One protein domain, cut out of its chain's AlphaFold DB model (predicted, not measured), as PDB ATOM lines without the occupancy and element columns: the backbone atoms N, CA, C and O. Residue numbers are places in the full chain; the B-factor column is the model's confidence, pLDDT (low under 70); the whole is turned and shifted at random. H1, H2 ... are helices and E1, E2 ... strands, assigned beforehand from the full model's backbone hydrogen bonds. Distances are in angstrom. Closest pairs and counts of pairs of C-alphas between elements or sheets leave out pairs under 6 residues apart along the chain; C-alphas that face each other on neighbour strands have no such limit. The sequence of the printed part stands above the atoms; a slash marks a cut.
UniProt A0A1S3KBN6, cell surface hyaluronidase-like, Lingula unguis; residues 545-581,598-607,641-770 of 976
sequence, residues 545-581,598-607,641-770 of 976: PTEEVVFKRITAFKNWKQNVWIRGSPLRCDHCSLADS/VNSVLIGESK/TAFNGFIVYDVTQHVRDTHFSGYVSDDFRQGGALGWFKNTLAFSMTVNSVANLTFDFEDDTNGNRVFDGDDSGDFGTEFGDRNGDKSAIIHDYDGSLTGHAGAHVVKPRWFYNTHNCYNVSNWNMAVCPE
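What this domain is: This is residues 545 to 581, 598 to 607 and 641 to 770 of the 976 residues of the protein "cell surface hyaluronidase-like" of Lingula unguis (UniProt A0A1S3KBN6). With little regular structure, the chain winds in stacked turns, a solenoid walled by sheets E8 E11 E12 E13 E15 E14, mixed, and E2 E5 E6 E9, parallel. The 177 printed residues include fifteen named strands, with H1 between E11 and E12: mostly strand. It is compact, radius of gyration of the C-alphas 15.4 A, spans 42 by 38 by 30 A.

Where its parts are: E11 is residues 689 to 691, E12 729 to 732, E13 743 to 746 and H1 723 to 726; E1 to E10 lie within residues 549 to 676, E14 and E15 within 758 to 768. C-alpha 549 is at (218.854, 119.050, 169.549), C-alpha 768 at (203.416, 148.986, 172.485).

How they stand to each other: E12 and E13 form an antiparallel hairpin, N 730 to O 745 3.1 A. E11, H1 and E12 make a strand-helix-strand unit, its crossover right-handed. Sheets E2 E5 E6 E9 and E7 E10 make a sandwich, face to face.

The domain as a whole: Residues 582 to 597 and 608 to 640 are cut out, C-alpha gaps 19.1 and 19.9 A; pLDDT is under 70 at residues 711 to 717.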
ATOM      1  N   PRO A 545     215.165 117.683 162.879       94.62
ATOM      2  CA  PRO A 545     215.369 116.485 163.675       94.62
ATOM      3  C   PRO A 545     214.053 115.996 164.282       94.62
ATOM      4  O   PRO A 545     213.129 116.771 164.522       94.62
ATOM      5  N   THR A 546     213.942 114.689 164.508       94.62
ATOM      6  CA  THR A 546     212.740 114.095 165.119       94.62
ATOM      7  C   THR A 546     212.559 114.468 166.589       94.62
ATOM      8  O   THR A 546     211.464 114.301 167.117       94.62
ATOM      9  N   GLU A 547     213.615 114.957 167.235       94.38
ATOM     10  CA  GLU A 547     213.663 115.356 168.642       94.38
ATOM     11  C   GLU A 547     214.486 116.647 168.788       94.38
ATOM     12  O   GLU A 547     215.246 117.005 167.886       94.38
ATOM     13  N   GLU A 548     214.334 117.351 169.916       94.81
ATOM     14  CA  GLU A 548     215.105 118.569 170.207       94.81
ATOM     15  C   GLU A 548     216.611 118.279 170.231       94.81
ATOM     16  O   GLU A 548     217.074 117.399 170.959       94.81
ATOM     17  N   VAL A 549     217.386 119.072 169.487       96.88
ATOM     18  CA  VAL A 549     218.854 119.050 169.549       96.88
ATOM     19  C   VAL A 549     219.352 120.186 170.435       96.88
ATOM     20  O   VAL A 549     219.018 121.356 170.222       96.88
ATOM     21  N   VAL A 550     220.185 119.835 171.418       97.94
ATOM     22  CA  VAL A 550     220.735 120.780 172.395       97.94
ATOM     23  C   VAL A 550     222.190 121.110 172.067       97.94
ATOM     24  O   VAL A 550     223.064 120.246 172.092       97.94
ATOM     25  N   PHE A 551     222.449 122.389 171.819       98.38
ATOM     26  CA  PHE A 551     223.774 122.986 171.706       98.38
ATOM     27  C   PHE A 551     224.175 123.518 173.077       98.38
ATOM     28  O   PHE A 551     223.693 124.566 173.512       98.38
ATOM     29  N   LYS A 552     225.028 122.784 173.787       98.38
ATOM     30  CA  LYS A 552     225.301 123.052 175.200       98.38
ATOM     31  C   LYS A 552     226.682 123.668 175.396       98.38
ATOM     32  O   LYS A 552     227.667 123.125 174.905       98.38
ATOM     33  N   ARG A 553     226.788 124.750 176.171       98.12
ATOM     34  CA  ARG A 553     228.080 125.376 176.525       98.12
ATOM     35  C   ARG A 553     228.953 125.734 175.321       98.12
ATOM     36  O   ARG A 553     230.151 125.469 175.317       98.12
ATOM     37  N   ILE A 554     228.367 126.319 174.276       98.56
ATOM     38  CA  ILE A 554     229.178 126.908 173.204       98.56
ATOM     39  C   ILE A 554     229.827 128.179 173.745       98.56
ATOM     40  O   ILE A 554     229.123 129.061 174.234       98.56
ATOM     41  N   THR A 555     231.147 128.280 173.617       98.75
ATOM     42  CA  THR A 555     231.876 129.530 173.848       98.75
ATOM     43  C   THR A 555     232.311 130.103 172.508       98.75
ATOM     44  O   THR A 555     232.904 129.393 171.697       98.75
ATOM     45  N   ALA A 556     232.019 131.370 172.238       98.56
ATOM     46  CA  ALA A 556     232.424 131.994 170.985       98.56
ATOM     47  C   ALA A 556     232.807 133.452 171.188       98.56
ATOM     48  O   ALA A 556     232.061 134.199 171.814       98.56
ATOM     49  N   PHE A 557     233.947 133.869 170.649       98.12
ATOM     50  CA  PHE A 557     234.383 135.255 170.764       98.12
ATOM     51  C   PHE A 557     235.237 135.691 169.583       98.12
ATOM     52  O   PHE A 557     235.829 134.863 168.893       98.12
ATOM     53  N   LYS A 558     235.300 137.003 169.326       96.81
ATOM     54  CA  LYS A 558     236.179 137.594 168.300       96.81
ATOM     55  C   LYS A 558     236.069 136.913 166.924       96.81
ATOM     56  O   LYS A 558     237.040 136.844 166.171       96.81
ATOM     57  N   ASN A 559     234.890 136.409 166.560       97.62
ATOM     58  CA  ASN A 559     234.629 135.950 165.200       97.62
ATOM     59  C   ASN A 559     234.253 137.166 164.342       97.62
ATOM     60  O   ASN A 559     233.415 137.985 164.732       97.62
ATOM     61  N   TRP A 560     234.887 137.303 163.179       94.31
ATOM     62  CA  TRP A 560     234.856 138.504 162.337       94.31
ATOM     63  C   TRP A 560     233.439 138.958 161.962       94.31
ATOM     64  O   TRP A 560     233.159 140.151 161.914       94.31
ATOM     65  N   LYS A 561     232.543 138.014 161.666       93.06
ATOM     66  CA  LYS A 561     231.168 138.282 161.235       93.06
ATOM     67  C   LYS A 561     230.155 137.973 162.325       93.06
ATOM     68  O   LYS A 561     229.295 138.804 162.599       93.06
ATOM     69  N   GLN A 562     230.220 136.771 162.893       95.94
ATOM     70  CA  GLN A 562     229.251 136.301 163.879       95.94
ATOM     71  C   GLN A 562     229.768 135.101 164.669       95.94
ATOM     72  O   GLN A 562     230.551 134.303 164.146       95.94
ATOM     73  N   ASN A 563     229.284 134.962 165.900       98.62
ATOM     74  CA  ASN A 563     229.628 133.864 166.794       98.62
ATOM     75  C   ASN A 563     228.868 132.580 166.433       98.62
ATOM     76  O   ASN A 563     229.501 131.545 166.231       98.62
ATOM     77  N   VAL A 564     227.538 132.639 166.291       98.56
ATOM     78  CA  VAL A 564     226.700 131.457 166.019       98.56
ATOM     79  C   VAL A 564     225.645 131.734 164.941       98.56
ATOM     80  O   VAL A 564     224.890 132.701 165.023       98.56
ATOM     81  N   TRP A 565     225.552 130.842 163.953       97.44
ATOM     82  CA  TRP A 565     224.463 130.783 162.975       97.44
ATOM     83  C   TRP A 565     223.946 129.358 162.849       97.44
ATOM     84  O   TRP A 565     224.699 128.464 162.462       97.44
ATOM     85  N   ILE A 566     222.666 129.141 163.146       95.94
ATOM     86  CA  ILE A 566     222.069 127.804 163.113       95.94
ATOM     87  C   ILE A 566     220.723 127.843 162.387       95.94
ATOM     88  O   ILE A 566     219.820 128.592 162.750       95.94
ATOM     89  N   ARG A 567     220.567 126.995 161.373       94.38
ATOM     90  CA  ARG A 567     219.295 126.716 160.710       94.38
ATOM     91  C   ARG A 567     218.804 125.328 161.104       94.38
ATOM     92  O   ARG A 567     219.514 124.343 160.900       94.38
ATOM     93  N   GLY A 568     217.592 125.264 161.649       92.44
ATOM     94  CA  GLY A 568     216.952 124.024 162.091       92.44
ATOM     95  C   GLY A 568     215.872 124.255 163.144       92.44
ATOM     96  O   GLY A 568     215.855 125.296 163.797       92.44
ATOM     97  N   SER A 569     214.982 123.281 163.324       91.88
ATOM     98  CA  SER A 569     214.043 123.213 164.457       91.88
ATOM     99  C   SER A 569     213.531 121.774 164.649       91.88
ATOM    100  O   SER A 569     213.387 121.077 163.639       91.88
ATOM    101  N   PRO A 570     213.245 121.305 165.885       93.06
ATOM    102  CA  PRO A 570     213.382 121.994 167.179       93.06
ATOM    103  C   PRO A 570     214.823 122.027 167.716       93.06
ATOM    104  O   PRO A 570     215.532 121.022 167.664       93.06
ATOM    105  N   LEU A 571     215.253 123.172 168.259       94.69
ATOM    106  CA  LEU A 571     216.630 123.388 168.733       94.69
ATOM    107  C   LEU A 571     216.693 124.181 170.046       94.69
ATOM    108  O   LEU A 571     215.889 125.082 170.276       94.69
ATOM    109  N   ARG A 572     217.723 123.939 170.861       96.50
ATOM    110  CA  ARG A 572     218.003 124.748 172.057       96.50
ATOM    111  C   ARG A 572     219.494 125.017 172.232       96.50
ATOM    112  O   ARG A 572     220.288 124.085 172.274       96.50
ATOM    113  N   CYS A 573     219.872 126.281 172.389       98.25
ATOM    114  CA  CYS A 573     221.174 126.684 172.912       98.25
ATOM    115  C   CYS A 573     221.067 126.915 174.419       98.25
ATOM    116  O   CYS A 573     220.225 127.691 174.867       98.25
ATOM    117  N   ASP A 574     221.906 126.230 175.191       98.12
ATOM    118  CA  ASP A 574     221.828 126.198 176.652       98.12
ATOM    119  C   ASP A 574     223.209 126.420 177.281       98.12
ATOM    120  O   ASP A 574     224.174 125.725 176.941       98.12
ATOM    121  N   HIS A 575     223.300 127.369 178.216       97.50
ATOM    122  CA  HIS A 575     224.547 127.759 178.888       97.50
ATOM    123  C   HIS A 575     225.654 128.243 177.935       97.50
ATOM    124  O   HIS A 575     226.823 127.922 178.138       97.50
ATOM    125  N   CYS A 576     225.307 128.970 176.870       98.31
ATOM    126  CA  CYS A 576     226.280 129.492 175.909       98.31
ATOM    127  C   CYS A 576     226.881 130.833 176.366       98.31
ATOM    128  O   CYS A 576     226.190 131.650 176.968       98.31
ATOM    129  N   SER A 577     228.141 131.077 176.004       98.00
ATOM    130  CA  SER A 577     228.919 132.271 176.360       98.00
ATOM    131  C   SER A 577     229.483 132.920 175.092       98.00
ATOM    132  O   SER A 577     230.402 132.380 174.475       98.00
ATOM    133  N   LEU A 578     228.917 134.047 174.656       98.50
ATOM    134  CA  LEU A 578     229.220 134.665 173.359       98.50
ATOM    135  C   LEU A 578     229.709 136.107 173.548       98.50
ATOM    136  O   LEU A 578     228.994 136.891 174.158       98.50
ATOM    137  N   ALA A 579     230.862 136.488 172.997       97.44
ATOM    138  CA  ALA A 579     231.423 137.836 173.158       97.44
ATOM    139  C   ALA A 579     231.976 138.443 171.861       97.44
ATOM    140  O   ALA A 579     232.297 137.728 170.914       97.44
ATOM    141  N   ASP A 580     232.130 139.767 171.820       96.00
ATOM    142  CA  ASP A 580     233.015 140.482 170.890       96.00
ATOM    143  C   ASP A 580     232.816 140.171 169.394       96.00
ATOM    144  O   ASP A 580     233.762 140.225 168.608       96.00
ATOM    145  N   SER A 581     231.608 139.850 168.944       95.50
ATOM    146  CA  SER A 581     231.308 139.684 167.517       95.50
ATOM    147  C   SER A 581     230.195 140.630 167.093       95.50
ATOM    148  O   SER A 581     229.294 140.889 167.887       95.50
ATOM    149  N   VAL A 598     218.755 129.831 176.208       97.56
ATOM    150  CA  VAL A 598     218.514 129.812 177.659       97.56
ATOM    151  C   VAL A 598     219.809 129.791 178.469       97.56
ATOM    152  O   VAL A 598     220.836 129.294 177.998       97.56
ATOM    153  N   ASN A 599     219.761 130.319 179.694       97.06
ATOM    154  CA  ASN A 599     220.853 130.282 180.680       97.06
ATOM    155  C   ASN A 599     222.194 130.822 180.152       97.06
ATOM    156  O   ASN A 599     223.250 130.301 180.497       97.06
ATOM    157  N   SER A 600     222.165 131.791 179.238       97.75
ATOM    158  CA  SER A 600     223.329 132.167 178.425       97.75
ATOM    159  C   SER A 600     223.846 133.569 178.746       97.75
ATOM    160  O   SER A 600     223.138 134.392 179.325       97.75
ATOM    161  N   VAL A 601     225.086 133.854 178.346       97.31
ATOM    162  CA  VAL A 601     225.718 135.171 178.483       97.31
ATOM    163  C   VAL A 601     226.157 135.688 177.120       97.31
ATOM    164  O   VAL A 601     226.806 134.978 176.352       97.31
ATOM    165  N   LEU A 602     225.771 136.924 176.805       98.12
ATOM    166  CA  LEU A 602     226.082 137.581 175.542       98.12
ATOM    167  C   LEU A 602     226.713 138.950 175.804       98.12
ATOM    168  O   LEU A 602     226.064 139.842 176.342       98.12
ATOM    169  N   ILE A 603     227.950 139.151 175.360       96.56
ATOM    170  CA  ILE A 603     228.745 140.355 175.613       96.56
ATOM    171  C   ILE A 603     229.029 141.090 174.300       96.56
ATOM    172  O   ILE A 603     229.568 140.511 173.359       96.56
ATOM    173  N   GLY A 604     228.678 142.374 174.231       94.62
ATOM    174  CA  GLY A 604     228.970 143.226 173.078       94.62
ATOM    175  C   GLY A 604     230.463 143.538 172.967       94.62
ATOM    176  O   GLY A 604     231.103 143.168 171.984       94.62
ATOM    177  N   GLU A 605     231.012 144.183 173.997       92.50
ATOM    178  CA  GLU A 605     232.444 144.431 174.160       92.50
ATOM    179  C   GLU A 605     232.945 143.960 175.527       92.50
ATOM    180  O   GLU A 605     232.568 144.510 176.564       92.50
ATOM    181  N   SER A 606     233.855 142.992 175.527       93.88
ATOM    182  CA  SER A 606     234.534 142.510 176.725       93.88
ATOM    183  C   SER A 606     235.723 143.417 177.111       93.88
ATOM    184  O   SER A 606     236.007 144.469 176.502       93.88
ATOM    185  N   LYS A 607     236.466 143.013 178.153       93.12
ATOM    186  CA  LYS A 607     237.748 143.656 178.508       93.12
ATOM    187  C   LYS A 607     238.899 143.229 177.596       93.12
ATOM    188  O   LYS A 607     239.938 143.891 177.618       93.12
ATOM    189  N   THR A 641     229.636 148.909 161.001       84.50
ATOM    190  CA  THR A 641     228.873 147.670 161.210       84.50
ATOM    191  C   THR A 641     228.389 147.598 162.658       84.50
ATOM    192  O   THR A 641     229.167 147.380 163.593       84.50
ATOM    193  N   ALA A 642     227.077 147.749 162.821       86.62
ATOM    194  CA  ALA A 642     226.427 147.686 164.113       86.62
ATOM    195  C   ALA A 642     226.478 146.278 164.713       86.62
ATOM    196  O   ALA A 642     226.417 145.280 163.984       86.62
ATOM    197  N   PHE A 643     226.552 146.211 166.041       91.00
ATOM    198  CA  PHE A 643     226.747 144.963 166.767       91.00
ATOM    199  C   PHE A 643     225.576 144.635 167.693       91.00
ATOM    200  O   PHE A 643     225.083 145.490 168.425       91.00
ATOM    201  N   ASN A 644     225.124 143.383 167.651       95.25
ATOM    202  CA  ASN A 644     223.986 142.918 168.431       95.25
ATOM    203  C   ASN A 644     224.230 141.516 169.002       95.25
ATOM    204  O   ASN A 644     224.806 140.652 168.336       95.25
ATOM    205  N   GLY A 645     223.772 141.278 170.231       96.69
ATOM    206  CA  GLY A 645     223.923 139.990 170.906       96.69
ATOM    207  C   GLY A 645     223.017 138.930 170.300       96.69
ATOM    208  O   GLY A 645     223.477 137.989 169.652       96.69
ATOM    209  N   PHE A 646     221.715 139.099 170.494       97.81
ATOM    210  CA  PHE A 646     220.697 138.225 169.927       97.81
ATOM    211  C   PHE A 646     220.078 138.846 168.674       97.81
ATOM    212  O   PHE A 646     219.644 139.998 168.708       97.81
ATOM    213  N   ILE A 647     220.019 138.077 167.584       95.25
ATOM    214  CA  ILE A 647     219.438 138.510 166.310       95.25
ATOM    215  C   ILE A 647     218.111 137.791 166.064       95.25
ATOM    216  O   ILE A 647     218.087 136.586 165.798       95.25
ATOM    217  N   VAL A 648     217.017 138.547 166.076       93.88
ATOM    218  CA  VAL A 648     215.678 138.043 165.759       93.88
ATOM    219  C   VAL A 648     215.537 137.852 164.246       93.88
ATOM    220  O   VAL A 648     215.764 138.785 163.468       93.88
ATOM    221  N   TYR A 649     215.161 136.643 163.815       89.81
ATOM    222  CA  TYR A 649     215.091 136.291 162.389       89.81
ATOM    223  C   TYR A 649     214.213 135.057 162.106       89.81
ATOM    224  O   TYR A 649     214.411 134.013 162.714       89.81
ATOM    225  N   ASP A 650     213.312 135.125 161.120       82.38
ATOM    226  CA  ASP A 650     212.703 133.962 160.441       82.38
ATOM    227  C   ASP A 650     211.763 133.073 161.301       82.38
ATOM    228  O   ASP A 650     210.540 133.107 161.156       82.38
ATOM    229  N   VAL A 651     212.313 132.280 162.227       80.38
ATOM    230  CA  VAL A 651     211.602 131.263 163.032       80.38
ATOM    231  C   VAL A 651     210.979 131.802 164.312       80.38
ATOM    232  O   VAL A 651     211.187 132.951 164.695       80.38
ATOM    233  N   THR A 652     210.212 130.927 164.973       88.56
ATOM    234  CA  THR A 652     209.732 131.115 166.345       88.56
ATOM    235  C   THR A 652     210.881 130.910 167.335       88.56
ATOM    236  O   THR A 652     211.425 129.811 167.443       88.56
ATOM    237  N   GLN A 653     211.264 131.984 168.017       92.19
ATOM    238  CA  GLN A 653     212.449 132.081 168.861       92.19
ATOM    239  C   GLN A 653     212.089 132.599 170.249       92.19
ATOM    240  O   GLN A 653     211.383 133.603 170.383       92.19
ATOM    241  N   HIS A 654     212.651 131.974 171.280       94.56
ATOM    242  CA  HIS A 654     212.487 132.434 172.655       94.56
ATOM    243  C   HIS A 654     213.836 132.563 173.356       94.56
ATOM    244  O   HIS A 654     214.624 131.618 173.384       94.56
ATOM    245  N   VAL A 655     214.073 133.730 173.956       97.31
ATOM    246  CA  VAL A 655     215.259 134.010 174.772       97.31
ATOM    247  C   VAL A 655     214.840 134.088 176.231       97.31
ATOM    248  O   VAL A 655     213.947 134.860 176.577       97.31
ATOM    249  N   ARG A 656     215.444 133.272 177.090       96.12
ATOM    250  CA  ARG A 656     215.128 133.240 178.523       96.12
ATOM    251  C   ARG A 656     216.398 133.192 179.352       96.12
ATOM    252  O   ARG A 656     217.427 132.730 178.866       96.12
ATOM    253  N   ASP A 657     216.330 133.678 180.586       96.75
ATOM    254  CA  ASP A 657     217.395 133.491 181.583       96.75
ATOM    255  C   ASP A 657     218.782 133.902 181.048       96.75
ATOM    256  O   ASP A 657     219.771 133.190 181.206       96.75
ATOM    257  N   THR A 658     218.833 135.006 180.302       97.31
ATOM    258  CA  THR A 658     220.015 135.401 179.527       97.31
ATOM    259  C   THR A 658     220.544 136.741 180.015       97.31
ATOM    260  O   THR A 658     219.789 137.700 180.192       97.31
ATOM    261  N   HIS A 659     221.854 136.797 180.241       97.19
ATOM    262  CA  HIS A 659     222.556 137.999 180.663       97.19
ATOM    263  C   HIS A 659     223.223 138.702 179.481       97.19
ATOM    264  O   HIS A 659     223.880 138.062 178.659       97.19
ATOM    265  N   PHE A 660     223.101 140.024 179.439       97.44
ATOM    266  CA  PHE A 660     223.731 140.878 178.445       97.44
ATOM    267  C   PHE A 660     224.654 141.907 179.098       97.44
ATOM    268  O   PHE A 660     224.282 142.546 180.081       97.44
ATOM    269  N   SER A 661     225.831 142.105 178.503       95.06
ATOM    270  CA  SER A 661     226.817 143.093 178.956       95.06
ATOM    271  C   SER A 661     227.511 143.790 177.782       95.06
ATOM    272  O   SER A 661     227.576 143.252 176.678       95.06
ATOM    273  N   GLY A 662     228.019 145.005 177.995       93.38
ATOM    274  CA  GLY A 662     228.944 145.660 177.063       93.38
ATOM    275  C   GLY A 662     228.353 146.119 175.722       93.38
ATOM    276  O   GLY A 662     229.091 146.219 174.745       93.38
ATOM    277  N   TYR A 663     227.048 146.410 175.634       95.25
ATOM    278  CA  TYR A 663     226.406 146.922 174.405       95.25
ATOM    279  C   TYR A 663     226.400 148.450 174.327       95.25
ATOM    280  O   TYR A 663     225.347 149.075 174.223       95.25
ATOM    281  N   VAL A 664     227.588 149.050 174.415       92.12
ATOM    282  CA  VAL A 664     227.765 150.508 174.429       92.12
ATOM    283  C   VAL A 664     228.059 151.015 173.026       92.12
ATOM    284  O   VAL A 664     229.085 150.660 172.450       92.12
ATOM    285  N   SER A 665     227.189 151.864 172.485       90.00
ATOM    286  CA  SER A 665     227.485 152.582 171.244       90.00
ATOM    287  C   SER A 665     228.712 153.487 171.404       90.00
ATOM    288  O   SER A 665     228.875 154.148 172.430       90.00
ATOM    289  N   ASP A 666     229.553 153.553 170.375       84.62
ATOM    290  CA  ASP A 666     230.690 154.472 170.286       84.62
ATOM    291  C   ASP A 666     230.645 155.312 168.995       84.62
ATOM    292  O   ASP A 666     229.728 155.187 168.179       84.62
ATOM    293  N   ASP A 667     231.637 156.191 168.817       80.88
ATOM    294  CA  ASP A 667     231.737 157.103 167.666       80.88
ATOM    295  C   ASP A 667     231.825 156.380 166.306       80.88
ATOM    296  O   ASP A 667     231.647 157.001 165.258       80.88
ATOM    297  N   PHE A 668     232.132 155.081 166.307       79.31
ATOM    298  CA  PHE A 668     232.318 154.267 165.112       79.31
ATOM    299  C   PHE A 668     231.188 153.254 164.917       79.31
ATOM    300  O   PHE A 668     230.786 153.026 163.781       79.31
ATOM    301  N   ARG A 669     230.682 152.643 165.994       85.38
ATOM    302  CA  ARG A 669     229.720 151.534 165.973       85.38
ATOM    303  C   ARG A 669     228.585 151.760 166.945       85.38
ATOM    304  O   ARG A 669     228.795 151.934 168.141       85.38
ATOM    305  N   GLN A 670     227.373 151.608 166.438       87.56
ATOM    306  CA  GLN A 670     226.175 151.522 167.261       87.56
ATOM    307  C   GLN A 670     225.861 150.058 167.592       87.56
ATOM    308  O   GLN A 670     226.142 149.163 166.790       87.56
ATOM    309  N   GLY A 671     225.275 149.789 168.755       91.12
ATOM    310  CA  GLY A 671     224.942 148.419 169.130       91.12
ATOM    311  C   GLY A 671     223.926 148.309 170.252       91.12
ATOM    312  O   GLY A 671     223.649 149.284 170.945       91.12
ATOM    313  N   GLY A 672     223.369 147.108 170.406       95.50
ATOM    314  CA  GLY A 672     222.370 146.796 171.425       95.50
ATOM    315  C   GLY A 672     222.262 145.298 171.694       95.50
ATOM    316  O   GLY A 672     222.528 144.487 170.810       95.50
ATOM    317  N   ALA A 673     221.867 144.917 172.906       97.50
ATOM    318  CA  ALA A 673     221.800 143.517 173.327       97.50
ATOM    319  C   ALA A 673     220.925 142.651 172.402       97.50
ATOM    320  O   ALA A 673     221.318 141.539 172.039       97.50
ATOM    321  N   LEU A 674     219.788 143.187 171.956       97.44
ATOM    322  CA  LEU A 674     218.926 142.599 170.934       97.44
ATOM    323  C   LEU A 674     218.904 143.452 169.659       97.44
ATOM    324  O   LEU A 674     219.020 144.676 169.710       97.44
ATOM    325  N   GLY A 675     218.708 142.801 168.516       94.81
ATOM    326  CA  GLY A 675     218.438 143.441 167.227       94.81
ATOM    327  C   GLY A 675     217.808 142.458 166.242       94.81
ATOM    328  O   GLY A 675     217.573 141.296 166.584       94.81
ATOM    329  N   TRP A 676     217.550 142.895 165.011       92.88
ATOM    330  CA  TRP A 676     216.991 142.046 163.959       92.88
ATOM    331  C   TRP A 676     218.013 141.806 162.853       92.88
ATOM    332  O   TRP A 676     219.034 142.491 162.728       92.88
ATOM    333  N   PHE A 677     217.778 140.763 162.058       89.75
ATOM    334  CA  PHE A 677     218.573 140.561 160.856       89.75
ATOM    335  C   PHE A 677     218.234 141.661 159.845       89.75
ATOM    336  O   PHE A 677     217.075 141.851 159.503       89.75
ATOM    337  N   LYS A 678     219.257 142.377 159.383       87.06
ATOM    338  CA  LYS A 678     219.103 143.668 158.699       87.06
ATOM    339  C   LYS A 678     219.005 143.510 157.180       87.06
ATOM    340  O   LYS A 678     219.613 142.590 156.619       87.06
ATOM    341  N   ASN A 679     218.302 144.434 156.523       84.94
ATOM    342  CA  ASN A 679     218.118 144.510 155.069       84.94
ATOM    343  C   ASN A 679     217.569 143.194 154.503       84.94
ATOM    344  O   ASN A 679     218.145 142.580 153.593       84.94
ATOM    345  N   THR A 680     216.462 142.727 155.083       84.56
ATOM    346  CA  THR A 680     215.930 141.386 154.836       84.56
ATOM    347  C   THR A 680     214.468 141.366 154.427       84.56
ATOM    348  O   THR A 680     213.626 142.105 154.922       84.56
ATOM    349  N   LEU A 681     214.148 140.450 153.515       82.75
ATOM    350  CA  LEU A 681     212.770 140.134 153.142       82.75
ATOM    351  C   LEU A 681     212.181 139.003 153.989       82.75
ATOM    352  O   LEU A 681     211.027 138.658 153.775       82.75
ATOM    353  N   ALA A 682     212.958 138.360 154.864       82.50
ATOM    354  CA  ALA A 682     212.415 137.308 155.715       82.50
ATOM    355  C   ALA A 682     211.681 137.935 156.901       82.50
ATOM    356  O   ALA A 682     212.145 138.908 157.491       82.50
ATOM    357  N   PHE A 683     210.536 137.370 157.256       80.56
ATOM    358  CA  PHE A 683     209.722 137.870 158.352       80.56
ATOM    359  C   PHE A 683     210.291 137.433 159.712       80.56
ATOM    360  O   PHE A 683     211.079 136.501 159.795       80.56
ATOM    361  N   SER A 684     209.866 138.080 160.797       83.88
ATOM    362  CA  SER A 684     209.989 137.553 162.168       83.88
ATOM    363  C   SER A 684     208.617 137.111 162.693       83.88
ATOM    364  O   SER A 684     207.593 137.672 162.296       83.88
ATOM    365  N   MET A 685     208.545 136.086 163.539       87.06
ATOM    366  CA  MET A 685     207.268 135.630 164.107       87.06
ATOM    367  C   MET A 685     206.799 136.583 165.217       87.06
ATOM    368  O   MET A 685     207.602 136.993 166.047       87.06
ATOM    369  N   THR A 686     205.499 136.894 165.286       88.75
ATOM    370  CA  THR A 686     204.942 137.775 166.342       88.75
ATOM    371  C   THR A 686     205.038 137.174 167.739       88.75
ATOM    372  O   THR A 686     205.058 137.898 168.726       88.75
ATOM    373  N   VAL A 687     205.135 135.847 167.817       89.25
ATOM    374  CA  VAL A 687     205.298 135.098 169.067       89.25
ATOM    375  C   VAL A 687     206.751 135.025 169.544       89.25
ATOM    376  O   VAL A 687     206.995 134.476 170.620       89.25
ATOM    377  N   ASN A 688     207.711 135.557 168.772       93.38
ATOM    378  CA  ASN A 688     209.096 135.665 169.223       93.38
ATOM    379  C   ASN A 688     209.137 136.434 170.529       93.38
ATOM    380  O   ASN A 688     208.457 137.450 170.669       93.38
ATOM    381  N   SER A 689     209.915 135.947 171.491       94.50
ATOM    382  CA  SER A 689     209.750 136.446 172.846       94.50
ATOM    383  C   SER A 689     210.983 136.443 173.709       94.50
ATOM    384  O   SER A 689     211.843 135.574 173.562       94.50
ATOM    385  N   VAL A 690     210.940 137.280 174.736       97.50
ATOM    386  CA  VAL A 690     211.908 137.276 175.823       97.50
ATOM    387  C   VAL A 690     211.255 137.191 177.196       97.50
ATOM    388  O   VAL A 690     210.089 137.552 177.352       97.50
ATOM    389  N   ALA A 691     212.009 136.686 178.173       96.25
ATOM    390  CA  ALA A 691     211.760 136.911 179.597       96.25
ATOM    391  C   ALA A 691     213.004 136.609 180.438       96.25
ATOM    392  O   ALA A 691     213.929 135.941 179.977       96.25
ATOM    393  N   ASN A 692     212.989 137.044 181.691       96.56
ATOM    394  CA  ASN A 692     214.064 136.908 182.664       96.56
ATOM    395  C   ASN A 692     215.433 137.333 182.106       96.56
ATOM    396  O   ASN A 692     216.452 136.670 182.312       96.56
ATOM    397  N   LEU A 693     215.443 138.425 181.337       97.81
ATOM    398  CA  LEU A 693     216.673 139.027 180.847       97.81
ATOM    399  C   LEU A 693     217.344 139.853 181.944       97.81
ATOM    400  O   LEU A 693     216.676 140.511 182.745       97.81
ATOM    401  N   THR A 694     218.675 139.872 181.940       97.00
ATOM    402  CA  THR A 694     219.453 140.763 182.809       97.00
ATOM    403  C   THR A 694     220.486 141.561 182.021       97.00
ATOM    404  O   THR A 694     220.984 141.091 181.002       97.00
ATOM    405  N   PHE A 695     220.796 142.771 182.490       96.38
ATOM    406  CA  PHE A 695     221.663 143.741 181.817       96.38
ATOM    407  C   PHE A 695     222.569 144.413 182.847       96.38
ATOM    408  O   PHE A 695     222.056 145.070 183.747       96.38
ATOM    409  N   ASP A 696     223.892 144.317 182.735       93.62
ATOM    410  CA  ASP A 696     224.800 144.975 183.696       93.62
ATOM    411  C   ASP A 696     224.926 146.503 183.509       93.62
ATOM    412  O   ASP A 696     225.663 147.167 184.241       93.62
ATOM    413  N   PHE A 697     224.170 147.063 182.565       93.75
ATOM    414  CA  PHE A 697     224.153 148.473 182.209       93.75
ATOM    415  C   PHE A 697     222.752 149.086 182.326       93.75
ATOM    416  O   PHE A 697     221.728 148.417 182.174       93.75
ATOM    417  N   GLU A 698     222.720 150.392 182.587       94.06
ATOM    418  CA  GLU A 698     221.521 151.223 182.453       94.06
ATOM    419  C   GLU A 698     221.298 151.559 180.971       94.06
ATOM    420  O   GLU A 698     222.237 151.981 180.286       94.06
ATOM    421  N   ASP A 699     220.074 151.346 180.480       93.19
ATOM    422  CA  ASP A 699     219.718 151.611 179.080       93.19
ATOM    423  C   ASP A 699     219.874 153.104 178.734       93.19
ATOM    424  O   ASP A 699     219.657 153.957 179.597       93.19
ATOM    425  N   ASP A 700     220.268 153.412 177.493       87.94
ATOM    426  CA  ASP A 700     220.581 154.754 176.948       87.94
ATOM    427  C   ASP A 700     221.879 155.382 177.495       87.94
ATOM    428  O   ASP A 700     222.622 156.035 176.765       87.94
ATOM    429  N   THR A 701     222.230 155.137 178.762       86.94
ATOM    430  CA  THR A 701     223.391 155.788 179.404       86.94
ATOM    431  C   THR A 701     224.677 154.970 179.301       86.94
ATOM    432  O   THR A 701     225.752 155.510 179.027       86.94
ATOM    433  N   ASN A 702     224.597 153.664 179.563       90.88
ATOM    434  CA  ASN A 702     225.763 152.778 179.617       90.88
ATOM    435  C   ASN A 702     225.648 151.577 178.678       90.88
ATOM    436  O   ASN A 702     226.494 150.692 178.733       90.88
ATOM    437  N   GLY A 703     224.634 151.558 177.820       93.94
ATOM    438  CA  GLY A 703     224.431 150.566 176.777       93.94
ATOM    439  C   GLY A 703     223.000 150.601 176.256       93.94
ATOM    440  O   GLY A 703     222.160 151.315 176.798       93.94
ATOM    441  N   ASN A 704     222.715 149.821 175.217       95.75
ATOM    442  CA  ASN A 704     221.361 149.674 174.688       95.75
ATOM    443  C   ASN A 704     220.870 148.237 174.853       95.75
ATOM    444  O   ASN A 704     221.546 147.277 174.471       95.75
ATOM    445  N   ARG A 705     219.663 148.065 175.388       96.69
ATOM    446  CA  ARG A 705     218.982 146.768 175.461       96.69
ATOM    447  C   ARG A 705     218.519 146.309 174.081       96.69
ATOM    448  O   ARG A 705     218.559 145.120 173.780       96.69
ATOM    449  N   VAL A 706     218.127 147.247 173.224       96.38
ATOM    450  CA  VAL A 706     217.735 146.991 171.836       96.38
ATOM    451  C   VAL A 706     218.417 148.007 170.933       96.38
ATOM    452  O   VAL A 706     218.579 149.161 171.310       96.38
ATOM    453  N   PHE A 707     218.810 147.601 169.732       93.25
ATOM    454  CA  PHE A 707     219.215 148.540 168.692       93.25
ATOM    455  C   PHE A 707     218.915 147.970 167.310       93.25
ATOM    456  O   PHE A 707     219.457 146.917 166.961       93.25
ATOM    457  N   ASP A 708     218.101 148.678 166.522       88.19
ATOM    458  CA  ASP A 708     217.711 148.218 165.185       88.19
ATOM    459  C   ASP A 708     217.839 149.247 164.049       88.19
ATOM    460  O   ASP A 708     217.393 148.958 162.944       88.19
ATOM    461  N   GLY A 709     218.482 150.400 164.281       78.81
ATOM    462  CA  GLY A 709     218.885 151.390 163.259       78.81
ATOM    463  C   GLY A 709     217.823 151.824 162.226       78.81
ATOM    464  O   GLY A 709     216.658 151.420 162.275       78.81
ATOM    465  N   ASP A 710     218.205 152.697 161.293       70.88
ATOM    466  CA  ASP A 710     217.394 153.114 160.137       70.88
ATOM    467  C   ASP A 710     218.249 153.281 158.868       70.88
ATOM    468  O   ASP A 710     219.477 153.189 158.891       70.88
ATOM    469  N   ASP A 711     217.583 153.504 157.736       66.75
ATOM    470  CA  ASP A 711     218.199 153.737 156.430       66.75
ATOM    471  C   ASP A 711     218.685 155.191 156.234       66.75
ATOM    472  O   ASP A 711     219.126 155.548 155.138       66.75
ATOM    473  N   SER A 712     218.656 156.033 157.280       54.91
ATOM    474  CA  SER A 712     218.797 157.498 157.178       54.91
ATOM    475  C   SER A 712     220.211 158.008 156.847       54.91
ATOM    476  O   SER A 712     220.398 159.198 156.588       54.91
ATOM    477  N   GLY A 713     221.200 157.114 156.741       49.47
ATOM    478  CA  GLY A 713     222.450 157.371 156.017       49.47
ATOM    479  C   GLY A 713     223.684 157.739 156.847       49.47
ATOM    480  O   GLY A 713     224.781 157.663 156.296       49.47
ATOM    481  N   ASP A 714     223.564 158.036 158.146       46.94
ATOM    482  CA  ASP A 714     224.741 158.343 158.988       46.94
ATOM    483  C   ASP A 714     225.500 157.071 159.436       46.94
ATOM    484  O   ASP A 714     226.727 157.078 159.511       46.94
ATOM    485  N   PHE A 715     224.790 155.948 159.640       53.06
ATOM    486  CA  PHE A 715     225.337 154.614 159.974       53.06
ATOM    487  C   PHE A 715     224.547 153.483 159.271       53.06
ATOM    488  O   PHE A 715     224.138 152.493 159.878       53.06
ATOM    489  N   GLY A 716     224.271 153.669 157.973       47.56
ATOM    490  CA  GLY A 716     223.142 153.041 157.269       47.56
ATOM    491  C   GLY A 716     223.454 152.002 156.184       47.56
ATOM    492  O   GLY A 716     222.552 151.657 155.430       47.56
ATOM    493  N   THR A 717     224.684 151.486 156.026       52.91
ATOM    494  CA  THR A 717     224.945 150.568 154.885       52.91
ATOM    495  C   THR A 717     224.338 149.168 155.041       52.91
ATOM    496  O   THR A 717     224.282 148.416 154.063       52.91
ATOM    497  N   GLU A 718     223.902 148.800 156.250       70.19
ATOM    498  CA  GLU A 718     223.300 147.494 156.547       70.19
ATOM    499  C   GLU A 718     221.796 147.546 156.830       70.19
ATOM    500  O   GLU A 718     221.165 146.495 156.776       70.19
ATOM    501  N   PHE A 719     221.227 148.720 157.108       76.56
ATOM    502  CA  PHE A 719     219.804 148.886 157.407       76.56
ATOM    503  C   PHE A 719     219.018 149.149 156.121       76.56
ATOM    504  O   PHE A 719     219.529 149.751 155.178       76.56
ATOM    505  N   GLY A 720     217.787 148.649 156.057       77.94
ATOM    506  CA  GLY A 720     216.936 148.791 154.883       77.94
ATOM    507  C   GLY A 720     215.465 148.879 155.256       77.94
ATOM    508  O   GLY A 720     215.085 148.622 156.393       77.94
ATOM    509  N   ASP A 721     214.647 149.232 154.270       83.56
ATOM    510  CA  ASP A 721     213.188 149.283 154.381       83.56
ATOM    511  C   ASP A 721     212.550 148.085 153.658       83.56
ATOM    512  O   ASP A 721     211.662 148.233 152.819       83.56
ATOM    513  N   ARG A 722     213.053 146.867 153.899       86.75
ATOM    514  CA  ARG A 722     212.461 145.650 153.323       86.75
ATOM    515  C   ARG A 722     211.372 145.091 154.240       86.75
ATOM    516  O   ARG A 722     211.305 145.419 155.417       86.75
ATOM    517  N   ASN A 723     210.518 144.206 153.721       86.94
ATOM    518  CA  ASN A 723     209.364 143.668 154.467       86.94
ATOM    519  C   ASN A 723     209.727 143.067 155.843       86.94
ATOM    520  O   ASN A 723     208.971 143.200 156.808       86.94
ATOM    521  N   GLY A 724     210.890 142.418 155.946       87.62
ATOM    522  CA  GLY A 724     211.394 141.874 157.204       87.62
ATOM    523  C   GLY A 724     211.807 142.956 158.196       87.62
ATOM    524  O   GLY A 724     211.451 142.858 159.367       87.62
ATOM    525  N   ASP A 725     212.465 144.012 157.708       87.50
ATOM    526  CA  ASP A 725     212.844 145.186 158.504       87.50
ATOM    527  C   ASP A 725     211.595 145.933 159.009       87.50
ATOM    528  O   ASP A 725     211.493 146.256 160.191       87.50
ATOM    529  N   LYS A 726     210.595 146.138 158.137       88.25
ATOM    530  CA  LYS A 726     209.306 146.773 158.477       88.25
ATOM    531  C   LYS A 726     208.566 146.008 159.570       88.25
ATOM    532  O   LYS A 726     207.978 146.613 160.460       88.25
ATOM    533  N   SER A 727     208.590 144.677 159.493       88.31
ATOM    534  CA  SER A 727     207.813 143.787 160.360       88.31
ATOM    535  C   SER A 727     208.593 143.235 161.560       88.31
ATOM    536  O   SER A 727     208.199 142.198 162.108       88.31
ATOM    537  N   ALA A 728     209.680 143.905 161.955       91.38
ATOM    538  CA  ALA A 728     210.460 143.593 163.144       91.38
ATOM    539  C   ALA A 728     209.607 143.735 164.414       91.38
ATOM    540  O   ALA A 728     209.051 144.797 164.699       91.38
ATOM    541  N   ILE A 729     209.491 142.631 165.156       93.75
ATOM    542  CA  ILE A 729     208.708 142.539 166.386       93.75
ATOM    543  C   ILE A 729     209.336 141.549 167.373       93.75
ATOM    544  O   ILE A 729     209.935 140.550 166.957       93.75
ATOM    545  N   ILE A 730     209.187 141.812 168.674       95.75
ATOM    546  CA  ILE A 730     209.421 140.840 169.752       95.75
ATOM    547  C   ILE A 730     208.517 141.133 170.960       95.75
ATOM    548  O   ILE A 730     208.246 142.294 171.262       95.75
ATOM    549  N   HIS A 731     208.048 140.088 171.642       95.50
ATOM    550  CA  HIS A 731     207.171 140.166 172.814       95.50
ATOM    551  C   HIS A 731     207.967 140.016 174.124       95.50
ATOM    552  O   HIS A 731     208.649 139.011 174.339       95.50
ATOM    553  N   ASP A 732     207.860 140.996 175.017       97.06
ATOM    554  CA  ASP A 732     208.426 140.965 176.364       97.06
ATOM    555  C   ASP A 732     207.390 140.443 177.369       97.06
ATOM    556  O   ASP A 732     206.475 141.160 177.775       97.06
ATOM    557  N   TYR A 733     207.509 139.173 177.764       94.12
ATOM    558  CA  TYR A 733     206.470 138.522 178.571       94.12
ATOM    559  C   TYR A 733     206.407 139.028 180.012       94.12
ATOM    560  O   TYR A 733     205.326 139.052 180.596       94.12
ATOM    561  N   ASP A 734     207.545 139.384 180.604       95.25
ATOM    562  CA  ASP A 734     207.649 139.689 182.035       95.25
ATOM    563  C   ASP A 734     208.119 141.117 182.332       95.25
ATOM    564  O   ASP A 734     208.184 141.510 183.497       95.25
ATOM    565  N   GLY A 735     208.411 141.906 181.296       95.62
ATOM    566  CA  GLY A 735     208.887 143.276 181.434       95.62
ATOM    567  C   GLY A 735     210.398 143.362 181.646       95.62
ATOM    568  O   GLY A 735     210.911 144.452 181.899       95.62
ATOM    569  N   SER A 736     211.135 142.248 181.574       96.56
ATOM    570  CA  SER A 736     212.584 142.254 181.791       96.56
ATOM    571  C   SER A 736     213.336 143.054 180.725       96.56
ATOM    572  O   SER A 736     214.379 143.632 181.039       96.56
ATOM    573  N   LEU A 737     212.798 143.168 179.504       96.94
ATOM    574  CA  LEU A 737     213.377 143.977 178.429       96.94
ATOM    575  C   LEU A 737     212.948 145.448 178.512       96.94
ATOM    576  O   LEU A 737     213.798 146.334 178.454       96.94
ATOM    577  N   THR A 738     211.651 145.701 178.663       96.25
ATOM    578  CA  THR A 738     210.999 147.002 178.434       96.25
ATOM    579  C   THR A 738     210.552 147.717 179.708       96.25
ATOM    580  O   THR A 738     210.224 148.899 179.661       96.25
ATOM    581  N   GLY A 739     210.514 147.017 180.844       94.50
ATOM    582  CA  GLY A 739     209.884 147.476 182.084       94.50
ATOM    583  C   GLY A 739     208.367 147.251 182.145       94.50
ATOM    584  O   GLY A 739     207.774 147.480 183.198       94.50
ATOM    585  N   HIS A 740     207.743 146.777 181.059       95.62
ATOM    586  CA  HIS A 740     206.297 146.567 180.945       95.62
ATOM    587  C   HIS A 740     205.992 145.127 180.522       95.62
ATOM    588  O   HIS A 740     206.267 144.724 179.396       95.62
ATOM    589  N   ALA A 741     205.411 144.338 181.425       95.12
ATOM    590  CA  ALA A 741     205.041 142.958 181.119       95.12
ATOM    591  C   ALA A 741     203.929 142.893 180.060       95.12
ATOM    592  O   ALA A 741     202.924 143.598 180.165       95.12
ATOM    593  N   GLY A 742     204.097 142.021 179.066       93.62
ATOM    594  CA  GLY A 742     203.152 141.829 177.967       93.62
ATOM    595  C   GLY A 742     203.312 142.816 176.803       93.62
ATOM    596  O   GLY A 742     202.520 142.774 175.860       93.62
ATOM    597  N   ALA A 743     204.299 143.716 176.860       96.12
ATOM    598  CA  ALA A 743     204.529 144.712 175.821       96.12
ATOM    599  C   ALA A 743     205.279 144.127 174.612       96.12
ATOM    600  O   ALA A 743     206.094 143.212 174.733       96.12
ATOM    601  N   HIS A 744     205.044 144.698 173.433       96.62
ATOM    602  CA  HIS A 744     205.772 144.377 172.208       96.62
ATOM    603  C   HIS A 744     206.733 145.506 171.851       96.62
ATOM    604  O   HIS A 744     206.394 146.682 171.969       96.62
ATOM    605  N   VAL A 745     207.920 145.143 171.369       96.75
ATOM    606  CA  VAL A 745     208.862 146.074 170.740       96.75
ATOM    607  C   VAL A 745     208.697 145.958 169.229       96.75
ATOM    608  O   VAL A 745     208.850 144.862 168.690       96.75
ATOM    609  N   VAL A 746     208.377 147.063 168.556       95.06
ATOM    610  CA  VAL A 746     208.091 147.135 167.108       95.06
ATOM    611  C   VAL A 746     208.800 148.322 166.454       95.06
ATOM    612  O   VAL A 746     209.251 149.240 167.142       95.06
ATOM    613  N   LYS A 747     208.910 148.335 165.119       91.31
ATOM    614  CA  LYS A 747     209.419 149.514 164.398       91.31
ATOM    615  C   LYS A 747     208.519 150.730 164.631       91.31
ATOM    616  O   LYS A 747     207.301 150.576 164.557       91.31
ATOM    617  N   PRO A 748     209.080 151.946 164.806       89.88
ATOM    618  CA  PRO A 748     208.323 153.148 165.133       89.88
ATOM    619  C   PRO A 748     207.647 153.742 163.886       89.88
ATOM    620  O   PRO A 748     207.895 154.877 163.482       89.88
ATOM    621  N   ARG A 749     206.807 152.941 163.232       86.88
ATOM    622  CA  ARG A 749     206.088 153.276 162.002       86.88
ATOM    623  C   ARG A 749     204.627 153.473 162.345       86.88
ATOM    624  O   ARG A 749     204.043 152.651 163.040       86.88
ATOM    625  N   TRP A 750     204.002 154.500 161.787       81.50
ATOM    626  CA  TRP A 750     202.581 154.786 162.010       81.50
ATOM    627  C   TRP A 750     201.659 153.595 161.744       81.50
ATOM    628  O   TRP A 750     200.657 153.428 162.430       81.50
ATOM    629  N   PHE A 751     202.018 152.750 160.777       88.19
ATOM    630  CA  PHE A 751     201.242 151.565 160.438       88.19
ATOM    631  C   PHE A 751     201.244 150.504 161.560       88.19
ATOM    632  O   PHE A 751     200.210 149.876 161.804       88.19
ATOM    633  N   TYR A 752     202.361 150.349 162.288       88.38
ATOM    634  CA  TYR A 752     202.531 149.381 163.386       88.38
ATOM    635  C   TYR A 752     202.412 149.999 164.788       88.38
ATOM    636  O   TYR A 752     202.285 149.263 165.764       88.38
ATOM    637  N   ASN A 753     202.388 151.328 164.888       87.88
ATOM    638  CA  ASN A 753     202.221 152.067 166.133       87.88
ATOM    639  C   ASN A 753     200.787 152.577 166.313       87.88
ATOM    640  O   ASN A 753     200.049 152.836 165.354       87.88
ATOM    641  N   THR A 754     200.430 152.806 167.571       91.00
ATOM    642  CA  THR A 754     199.186 153.450 168.001       91.00
ATOM    643  C   THR A 754     199.505 154.626 168.934       91.00
ATOM    644  O   THR A 754     200.662 154.875 169.278       91.00
ATOM    645  N   HIS A 755     198.471 155.341 169.388       91.50
ATOM    646  CA  HIS A 755     198.610 156.363 170.431       91.50
ATOM    647  C   HIS A 755     198.918 155.793 171.829       91.50
ATOM    648  O   HIS A 755     199.221 156.570 172.732       91.50
ATOM    649  N   ASN A 756     198.841 154.471 172.012       94.69
ATOM    650  CA  ASN A 756     199.174 153.794 173.266       94.69
ATOM    651  C   ASN A 756     200.663 153.415 173.354       94.69
ATOM    652  O   ASN A 756     201.132 153.039 174.429       94.69
ATOM    653  N   CYS A 757     201.397 153.496 172.242       95.50
ATOM    654  CA  CYS A 757     202.828 153.234 172.195       95.50
ATOM    655  C   CYS A 757     203.650 154.462 172.606       95.50
ATOM    656  O   CYS A 757     203.233 155.607 172.418       95.50
ATOM    657  N   TYR A 758     204.890 154.229 173.034       94.75
ATOM    658  CA  TYR A 758     205.915 155.272 173.106       94.75
ATOM    659  C   TYR A 758     207.168 154.862 172.326       94.75
ATOM    660  O   TYR A 758     207.526 153.687 172.261       94.75
ATOM    661  N   ASN A 759     207.845 155.845 171.733       94.12
ATOM    662  CA  ASN A 759     209.091 155.618 171.003       94.12
ATOM    663  C   ASN A 759     210.288 155.623 171.960       94.12
ATOM    664  O   ASN A 759     210.348 156.438 172.882       94.12
ATOM    665  N   VAL A 760     211.265 154.762 171.683       93.38
ATOM    666  CA  VAL A 760     212.562 154.699 172.362       93.38
ATOM    667  C   VAL A 760     213.643 155.058 171.343       93.38
ATOM    668  O   VAL A 760     213.943 154.288 170.429       93.38
ATOM    669  N   SER A 761     214.193 156.268 171.456       89.69
ATOM    670  CA  SER A 761     215.050 156.854 170.419       89.69
ATOM    671  C   SER A 761     216.374 156.118 170.231       89.69
ATOM    672  O   SER A 761     216.762 155.876 169.094       89.69
ATOM    673  N   ASN A 762     217.048 155.727 171.315       89.38
ATOM    674  CA  ASN A 762     218.323 155.005 171.255       89.38
ATOM    675  C   ASN A 762     218.173 153.594 170.665       89.38
ATOM    676  O   ASN A 762     219.120 153.081 170.079       89.38
ATOM    677  N   TRP A 763     216.987 152.985 170.748       92.56
ATOM    678  CA  TRP A 763     216.715 151.687 170.116       92.56
ATOM    679  C   TRP A 763     216.351 151.814 168.633       92.56
ATOM    680  O   TRP A 763     216.483 150.850 167.877       92.56
ATOM    681  N   ASN A 764     215.869 152.994 168.240       90.62
ATOM    682  CA  ASN A 764     215.074 153.232 167.040       90.62
ATOM    683  C   ASN A 764     213.867 152.283 166.911       90.62
ATOM    684  O   ASN A 764     213.599 151.713 165.852       90.62
ATOM    685  N   MET A 765     213.159 152.094 168.028       93.94
ATOM    686  CA  MET A 765     212.004 151.201 168.163       93.94
ATOM    687  C   MET A 765     210.890 151.881 168.972       93.94
ATOM    688  O   MET A 765     211.088 152.946 169.557       93.94
ATOM    689  N   ALA A 766     209.712 151.270 169.015       95.69
ATOM    690  CA  ALA A 766     208.599 151.655 169.874       95.69
ATOM    691  C   ALA A 766     208.181 150.488 170.771       95.69
ATOM    692  O   ALA A 766     208.326 149.326 170.390       95.69
ATOM    693  N   VAL A 767     207.666 150.808 171.957       97.19
ATOM    694  CA  VAL A 767     207.104 149.842 172.906       97.19
ATOM    695  C   VAL A 767     205.596 150.046 172.962       97.19
ATOM    696  O   VAL A 767     205.127 151.163 173.197       97.19
ATOM    697  N   CYS A 768     204.853 148.969 172.735       96.62
ATOM    698  CA  CYS A 768     203.416 148.986 172.485       96.62
ATOM    699  C   CYS A 768     202.685 147.941 173.351       96.62
ATOM    700  O   CYS A 768     203.151 146.799 173.428       96.62
ATOM    701  N   PRO A 769     201.551 148.281 173.995       95.75
ATOM    702  CA  PRO A 769     200.720 147.317 174.730       95.75
ATOM    703  C   PRO A 769     199.855 146.435 173.813       95.75
ATOM    704  O   PRO A 769     199.234 145.474 174.270       95.75
ATOM    705  N   GLU A 770     199.767 146.769 172.527       93.62
ATOM    706  CA  GLU A 770     198.920 146.080 171.566       93.62
ATOM    707  C   GLU A 770     199.285 144.606 171.382       93.62
ATOM    708  O   GLU A 770     200.429 144.172 171.524       93.62
TER     709      GLU A 770